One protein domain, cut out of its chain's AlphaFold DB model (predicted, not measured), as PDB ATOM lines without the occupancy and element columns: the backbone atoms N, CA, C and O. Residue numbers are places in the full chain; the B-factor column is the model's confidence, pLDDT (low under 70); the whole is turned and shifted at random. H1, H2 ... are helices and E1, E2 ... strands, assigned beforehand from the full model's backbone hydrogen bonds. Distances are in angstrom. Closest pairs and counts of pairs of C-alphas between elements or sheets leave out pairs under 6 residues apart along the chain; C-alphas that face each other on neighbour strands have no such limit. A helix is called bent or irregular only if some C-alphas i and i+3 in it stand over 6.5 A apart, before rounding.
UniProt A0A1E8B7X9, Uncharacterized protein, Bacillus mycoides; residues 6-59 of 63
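AT A GLANCE: This is residues 6 to 59 of the 63 residues of an uncharacterized protein of Bacillus mycoides (UniProt A0A1E8B7X9). Two helices, H1 and H2, cross steeply and make one end of the model, and a small two-stranded hairpin, E1 and E2, runs out from beside H2. Beyond E2 the backbone goes on as an arm, and residues 52 to 59, with the short helix H3, stick out free at the far end. The printed part has 54 residues with three named helices and two named strands, in the order H1, H2, E1, E2, H3, and the sheet, of order E1 - E2, is antiparallel. The class is mixed, helices and strands; the whole is loose, with a radius of gyration of the C-alphas of 13.7 A, and it spans 38 by 27 by 16 A.

IN THESE COORDINATES: Find C-alpha 6 at (-23.216, -36.900, 24.835); here H1 begins, and it covers residues 6 to 15, 14.6 A from first to last C-alpha. After a tight link look for H2, residues 21 to 29, 13.7 A long; it is irregular, but only just, with C-alphas 25 and 28 6.8 A apart. Then read E1, residues 34 to 37, from C-alpha 34 at (-17.645, -46.802, 6.801), and E2, residues 45 to 48; each is 10.1 A long. Last comes H3, residues 53 to 58, 8.6 A long, which ends at C-alpha 58 at (-12.944, -67.274, 10.210).

HOW THE PARTS SIT: Start at Leu 8 of H1 and look across to Ile 24 of H2: H1 and H2 touch, and these are their closest C-alphas, 6.6 A apart. The two run opposite ways at a steep tilt of 49 degrees. H2 and E1 are near each other, with 6 pairs of C-alphas within 10 A, while H1 is apart from both strands. E1 and E2 form a hairpin, antiparallel at 154 degrees between their directions; C-alphas 34 and 48 face each other at 4.5 A. Check there that N 37 and O 45 are 2.8 A apart and N 35 and O 47 3.0 A, both within hydrogen-bond range. H3 is apart from H1, H2 and E1. In H1 and H3 every O i to N i+4 pair is within hydrogen-bond range; in H2 it is 3 of 5.

THE WHOLE: Look for the two C-alphas farthest apart at Gly 17 and Glu 54, 38.6 A. Without the free residues 52 to 59 the body spans 31 by 27 by 14 A. The printed part has no cut, and no link is long: E1 to E2, with 7 residues between, is short, and the others are tight. The mean pLDDT of the printed part is 88.0; Asn 6 and Ala 41 are under 70.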
ATOM      1  N   ASN A   6     -24.431 -37.034  24.035       64.69
ATOM      2  CA  ASN A   6     -23.216 -36.900  24.835       64.69
ATOM      3  C   ASN A   6     -21.925 -37.349  24.106       64.69
ATOM      4  O   ASN A   6     -20.827 -36.896  24.426       64.69
ATOM      5  N   SER A   7     -22.037 -38.227  23.106       77.69
ATOM      6  CA  SER A   7     -20.896 -38.768  22.353       77.69
ATOM      7  C   SER A   7     -20.294 -37.728  21.407       77.69
ATOM      8  O   SER A   7     -19.076 -37.665  21.268       77.69
ATOM      9  N   LEU A   8     -21.116 -36.855  20.811       86.69
ATOM     10  CA  LEU A   8     -20.640 -35.803  19.905       86.69
ATOM     11  C   LEU A   8     -19.764 -34.779  20.631       86.69
ATOM     12  O   LEU A   8     -18.712 -34.393  20.125       86.69
ATOM     13  N   ASP A   9     -20.147 -34.387  21.847       88.31
ATOM     14  CA  ASP A   9     -19.348 -33.467  22.662       88.31
ATOM     15  C   ASP A   9     -18.010 -34.080  23.084       88.31
ATOM     16  O   ASP A   9     -16.997 -33.381  23.167       88.31
ATOM     17  N   MET A  10     -17.978 -35.394  23.317       88.50
ATOM     18  CA  MET A  10     -16.732 -36.115  23.553       88.50
ATOM     19  C   MET A  10     -15.865 -36.159  22.291       88.50
ATOM     20  O   MET A  10     -14.674 -35.866  22.373       88.50
ATOM     21  N   LEU A  11     -16.449 -36.452  21.125       88.88
ATOM     22  CA  LEU A  11     -15.739 -36.478  19.844       88.88
ATOM     23  C   LEU A  11     -15.119 -35.114  19.520       88.88
ATOM     24  O   LEU A  11     -13.938 -35.049  19.183       88.88
ATOM     25  N   ARG A  12     -15.849 -34.011  19.733       89.75
ATOM     26  CA  ARG A  12     -15.307 -32.646  19.595       89.75
ATOM     27  C   ARG A  12     -14.068 -32.421  20.456       89.75
ATOM     28  O   ARG A  12     -13.088 -31.851  19.987       89.75
ATOM     29  N   LYS A  13     -14.101 -32.875  21.713       90.50
ATOM     30  CA  LYS A  13     -12.979 -32.727  22.653       90.50
ATOM     31  C   LYS A  13     -11.780 -33.591  22.272       90.50
ATOM     32  O   LYS A  13     -10.658 -33.108  22.346       90.50
ATOM     33  N   VAL A  14     -12.012 -34.845  21.882       88.88
ATOM     34  CA  VAL A  14     -10.947 -35.798  21.525       88.88
ATOM     35  C   VAL A  14     -10.261 -35.388  20.227       88.88
ATOM     36  O   VAL A  14      -9.036 -35.401  20.154       88.88
ATOM     37  N   PHE A  15     -11.041 -34.993  19.221       87.81
ATOM     38  CA  PHE A  15     -10.515 -34.666  17.901       87.81
ATOM     39  C   PHE A  15     -10.148 -33.189  17.736       87.81
ATOM     40  O   PHE A  15      -9.491 -32.873  16.757       87.81
ATOM     41  N   ALA A  16     -10.511 -32.294  18.663       84.12
ATOM     42  CA  ALA A  16      -9.971 -30.935  18.837       84.12
ATOM     43  C   ALA A  16      -9.621 -30.163  17.537       84.12
ATOM     44  O   ALA A  16      -8.543 -29.580  17.418       84.12
ATOM     45  N   GLY A  17     -10.528 -30.158  16.552       82.00
ATOM     46  CA  GLY A  17     -10.360 -29.455  15.269       82.00
ATOM     47  C   GLY A  17      -9.678 -30.252  14.148       82.00
ATOM     48  O   GLY A  17      -9.515 -29.727  13.051       82.00
ATOM     49  N   GLN A  18      -9.306 -31.508  14.390       87.44
ATOM     50  CA  GLN A  18      -8.874 -32.447  13.353       87.44
ATOM     51  C   GLN A  18     -10.047 -32.906  12.486       87.44
ATOM     52  O   GLN A  18      -9.887 -33.035  11.281       87.44
ATOM     53  N   LEU A  19     -11.225 -33.108  13.084       90.00
ATOM     54  CA  LEU A  19     -12.474 -33.363  12.366       90.00
ATOM     55  C   LEU A  19     -13.292 -32.076  12.262       90.00
ATOM     56  O   LEU A  19     -13.353 -31.292  13.213       90.00
ATOM     57  N   SER A  20     -13.951 -31.875  11.124       90.56
ATOM     58  CA  SER A  20     -14.917 -30.791  10.968       90.56
ATOM     59  C   SER A  20     -16.227 -31.105  11.703       90.56
ATOM     60  O   SER A  20     -16.559 -32.264  11.954       90.56
ATOM     61  N   GLU A  21     -17.033 -30.083  12.003       89.50
ATOM     62  CA  GLU A  21     -18.352 -30.302  12.621       89.50
ATOM     63  C   GLU A  21     -19.280 -31.157  11.745       89.50
ATOM     64  O   GLU A  21     -20.085 -31.920  12.275       89.50
ATOM     65  N   SER A  22     -19.153 -31.085  10.414       90.56
ATOM     66  CA  SER A  22     -19.935 -31.938   9.515       90.56
ATOM     67  C   SER A  22     -19.497 -33.400   9.585       90.56
ATOM     68  O   SER A  22     -20.340 -34.287   9.516       90.56
ATOM     69  N   GLU A  23     -18.197 -33.659   9.743       92.12
ATOM     70  CA  GLU A  23     -17.670 -35.016   9.927       92.12
ATOM     71  C   GLU A  23     -18.097 -35.582  11.282       92.12
ATOM     72  O   GLU A  23     -18.588 -36.705  11.350       92.12
ATOM     73  N   ILE A  24     -18.013 -34.780  12.347       92.00
ATOM     74  CA  ILE A  24     -18.486 -35.159  13.684       92.00
ATOM     75  C   ILE A  24     -19.985 -35.485  13.664       92.00
ATOM     76  O   ILE A  24     -20.398 -36.495  14.227       92.00
ATOM     77  N   ALA A  25     -20.798 -34.671  12.986       90.44
ATOM     78  CA  ALA A  25     -22.234 -34.905  12.854       90.44
ATOM     79  C   ALA A  25     -22.580 -36.140  12.003       90.44
ATOM     80  O   ALA A  25     -23.665 -36.697  12.163       90.44
ATOM     81  N   ALA A  26     -21.683 -36.578  11.115       90.94
ATOM     82  CA  ALA A  26     -21.887 -37.761  10.284       90.94
ATOM     83  C   ALA A  26     -21.595 -39.076  11.027       90.94
ATOM     84  O   ALA A  26     -22.219 -40.085  10.709       90.94
ATOM     85  N   ILE A  27     -20.705 -39.070  12.031       91.19
ATOM     86  CA  ILE A  27     -20.266 -40.277  12.761       91.19
ATOM     87  C   ILE A  27     -21.432 -41.150  13.272       91.19
ATOM     88  O   ILE A  27     -21.399 -42.354  13.019       91.19
ATOM     89  N   PRO A  28     -22.494 -40.607  13.906       89.25
ATOM     90  CA  PRO A  28     -23.629 -41.415  14.374       89.25
ATOM     91  C   PRO A  28     -24.429 -42.117  13.278       89.25
ATOM     92  O   PRO A  28     -25.271 -42.965  13.578       89.25
ATOM     93  N   HIS A  29     -24.221 -41.720  12.027       90.00
ATOM     94  CA  HIS A  29     -24.958 -42.187  10.862       90.00
ATOM     95  C   HIS A  29     -24.096 -43.027   9.915       90.00
ATOM     96  O   HIS A  29     -24.598 -43.434   8.867       90.00
ATOM     97  N   LEU A  30     -22.831 -43.295  10.263       91.44
ATOM     98  CA  LEU A  30     -21.971 -44.159   9.464       91.44
ATOM     99  C   LEU A  30     -22.521 -45.594   9.475       91.44
ATOM    100  O   LEU A  30     -22.779 -46.141  10.554       91.44
ATOM    101  N   PRO A  31     -22.729 -46.218   8.305       92.25
ATOM    102  CA  PRO A  31     -23.055 -47.632   8.248       92.25
ATOM    103  C   PRO A  31     -21.835 -48.473   8.650       92.25
ATOM    104  O   PRO A  31     -20.696 -48.008   8.665       92.25
ATOM    105  N   THR A  32     -22.070 -49.745   8.967       91.88
ATOM    106  CA  THR A  32     -20.987 -50.699   9.233       91.88
ATOM    107  C   THR A  32     -19.996 -50.724   8.068       91.88
ATOM    108  O   THR A  32     -20.404 -50.836   6.915       91.88
ATOM    109  N   GLY A  33     -18.704 -50.639   8.384       93.44
ATOM    110  CA  GLY A  33     -17.618 -50.609   7.402       93.44
ATOM    111  C   GLY A  33     -17.186 -49.197   7.004       93.44
ATOM    112  O   GLY A  33     -16.021 -49.013   6.671       93.44
ATOM    113  N   ASP A  34     -18.044 -48.179   7.113       95.44
ATOM    114  CA  ASP A  34     -17.645 -46.802   6.801       95.44
ATOM    115  C   ASP A  34     -16.904 -46.148   7.967       95.44
ATOM    116  O   ASP A  34     -17.371 -46.132   9.110       95.44
ATOM    117  N   VAL A  35     -15.735 -45.577   7.670       93.88
ATOM    118  CA  VAL A  35     -14.849 -44.973   8.667       93.88
ATOM    119  C   VAL A  35     -14.249 -43.650   8.194       93.88
ATOM    120  O   VAL A  35     -14.064 -43.401   7.000       93.88
ATOM    121  N   ILE A  36     -13.894 -42.806   9.167       92.94
ATOM    122  CA  ILE A  36     -13.120 -41.578   8.966       92.94
ATOM    123  C   ILE A  36     -11.764 -41.756   9.648       92.94
ATOM    124  O   ILE A  36     -11.681 -41.873  10.871       92.94
ATOM    125  N   LEU A  37     -10.690 -41.753   8.865       91.75
ATOM    126  CA  LEU A  37      -9.323 -41.783   9.369       91.75
ATOM    127  C   LEU A  37      -8.781 -40.362   9.500       91.75
ATOM    128  O   LEU A  37      -8.540 -39.680   8.504       91.75
ATOM    129  N   SER A  38      -8.566 -39.954  10.751       88.19
ATOM    130  CA  SER A  38      -7.898 -38.706  11.121       88.19
ATOM    131  C   SER A  38      -6.433 -38.987  11.459       88.19
ATOM    132  O   SER A  38      -6.137 -39.654  12.451       88.19
ATOM    133  N   ILE A  39      -5.506 -38.484  10.640       83.12
ATOM    134  CA  ILE A  39      -4.061 -38.531  10.903       83.12
ATOM    135  C   ILE A  39      -3.540 -37.096  10.906       83.12
ATOM    136  O   ILE A  39      -3.681 -36.368   9.923       83.12
ATOM    137  N   GLY A  40      -2.913 -36.692  12.014       71.50
ATOM    138  CA  GLY A  40      -2.341 -35.354  12.160       71.50
ATOM    139  C   GLY A  40      -1.382 -35.012  11.014       71.50
ATOM    140  O   GLY A  40      -0.531 -35.821  10.657       71.50
ATOM    141  N   ALA A  41      -1.525 -33.798  10.469       67.50
ATOM    142  CA  ALA A  41      -0.809 -33.245   9.307       67.50
ATOM    143  C   ALA A  41      -1.283 -33.693   7.907       67.50
ATOM    144  O   ALA A  41      -0.780 -33.165   6.914       67.50
ATOM    145  N   VAL A  42      -2.277 -34.582   7.798       71.44
ATOM    146  CA  VAL A  42      -2.908 -34.976   6.522       71.44
ATOM    147  C   VAL A  42      -4.394 -34.586   6.534       71.44
ATOM    148  O   VAL A  42      -4.958 -34.282   7.583       71.44
ATOM    149  N   LYS A  43      -5.036 -34.536   5.358       82.88
ATOM    150  CA  LYS A  43      -6.503 -34.444   5.265       82.88
ATOM    151  C   LYS A  43      -7.145 -35.726   5.805       82.88
ATOM    152  O   LYS A  43      -6.596 -36.807   5.605       82.88
ATOM    153  N   ASN A  44      -8.330 -35.599   6.398       88.81
ATOM    154  CA  ASN A  44      -9.137 -36.749   6.800       88.81
ATOM    155  C   ASN A  44      -9.518 -37.585   5.578       88.81
ATOM    156  O   ASN A  44      -9.855 -37.041   4.522       88.81
ATOM    157  N   ILE A  45      -9.460 -38.905   5.733       91.94
ATOM    158  CA  ILE A  45      -9.758 -39.855   4.663       91.94
ATOM    159  C   ILE A  45     -11.017 -40.620   5.043       91.94
ATOM    160  O   ILE A  45     -11.073 -41.250   6.094       91.94
ATOM    161  N   HIS A  46     -12.008 -40.564   4.162       93.31
ATOM    162  CA  HIS A  46     -13.245 -41.328   4.272       93.31
ATOM    163  C   HIS A  46     -13.099 -42.572   3.409       93.31
ATOM    164  O   HIS A  46     -12.744 -42.455   2.233       93.31
ATOM    165  N   PHE A  47     -13.331 -43.748   3.980       94.62
ATOM    166  CA  PHE A  47     -13.282 -44.996   3.225       94.62
ATOM    167  C   PHE A  47     -14.168 -46.073   3.836       94.62
ATOM    168  O   PHE A  47     -14.536 -46.010   5.009       94.62
ATOM    169  N   HIS A  48     -14.473 -47.063   3.003       96.12
ATOM    170  CA  HIS A  48     -15.200 -48.259   3.380       96.12
ATOM    171  C   HIS A  48     -14.211 -49.404   3.617       96.12
ATOM    172  O   HIS A  48     -13.322 -49.653   2.800       96.12
ATOM    173  N   VAL A  49     -14.349 -50.074   4.753       94.69
ATOM    174  CA  VAL A  49     -13.649 -51.310   5.085       94.69
ATOM    175  C   VAL A  49     -14.561 -52.465   4.714       94.69
ATOM    176  O   VAL A  49     -15.608 -52.655   5.330       94.69
ATOM    177  N   GLU A  50     -14.135 -53.240   3.724       93.50
ATOM    178  CA  GLU A  50     -14.815 -54.466   3.323       93.50
ATOM    179  C   GLU A  50     -14.218 -55.679   4.030       93.50
ATOM    180  O   GLU A  50     -13.031 -55.722   4.358       93.50
ATOM    181  N   VAL A  51     -15.070 -56.674   4.242       91.56
ATOM    182  CA  VAL A  51     -14.698 -57.997   4.727       91.56
ATOM    183  C   VAL A  51     -15.547 -59.018   3.985       91.56
ATOM    184  O   VAL A  51     -16.737 -58.798   3.745       91.56
ATOM    185  N   THR A  52     -14.935 -60.121   3.585       91.88
ATOM    186  CA  THR A  52     -15.638 -61.220   2.928       91.88
ATOM    187  C   THR A  52     -16.401 -62.070   3.942       91.88
ATOM    188  O   THR A  52     -16.046 -62.144   5.121       91.88
ATOM    189  N   ASP A  53     -17.432 -62.777   3.476       89.31
ATOM    190  CA  ASP A  53     -18.171 -63.725   4.317       89.31
ATOM    191  C   ASP A  53     -17.249 -64.813   4.895       89.31
ATOM    192  O   ASP A  53     -17.428 -65.239   6.034       89.31
ATOM    193  N   GLU A  54     -16.231 -65.236   4.139       90.25
ATOM    194  CA  GLU A  54     -15.231 -66.206   4.593       90.25
ATOM    195  C   GLU A  54     -14.389 -65.649   5.750       90.25
ATOM    196  O   GLU A  54     -14.233 -66.315   6.772       90.25
ATOM    197  N   GLU A  55     -13.899 -64.413   5.639       89.75
ATOM    198  CA  GLU A  55     -13.156 -63.746   6.714       89.75
ATOM    199  C   GLU A  55     -14.015 -63.551   7.970       89.75
ATOM    200  O   GLU A  55     -13.521 -63.754   9.079       89.75
ATOM    201  N   LEU A  56     -15.307 -63.234   7.816       87.31
ATOM    202  CA  LEU A  56     -16.254 -63.164   8.934       87.31
ATOM    203  C   LEU A  56     -16.476 -64.530   9.595       87.31
ATOM    204  O   LEU A  56     -16.548 -64.605  10.819       87.31
ATOM    205  N   MET A  57     -16.564 -65.611   8.813       85.75
ATOM    206  CA  MET A  57     -16.685 -66.975   9.345       85.75
ATOM    207  C   MET A  57     -15.411 -67.427  10.070       85.75
ATOM    208  O   MET A  57     -15.494 -68.123  11.082       85.75
ATOM    209  N   LEU A  58     -14.238 -67.033   9.566       85.94
ATOM    210  CA  LEU A  58     -12.944 -67.274  10.210       85.94
ATOM    211  C   LEU A  58     -12.766 -66.423  11.474       85.94
ATOM    212  O   LEU A  58     -12.056 -66.831  12.398       85.94
ATOM    213  N   PHE A  59     -13.423 -65.263  11.546       79.12
ATOM    214  CA  PHE A  59     -13.460 -64.407  12.724       79.12
ATOM    215  C   PHE A  59     -14.362 -65.020  13.807       79.12
ATOM    216  O   PHE A  59     -15.481 -64.585  14.061       79.12
TER     217      PHE A  59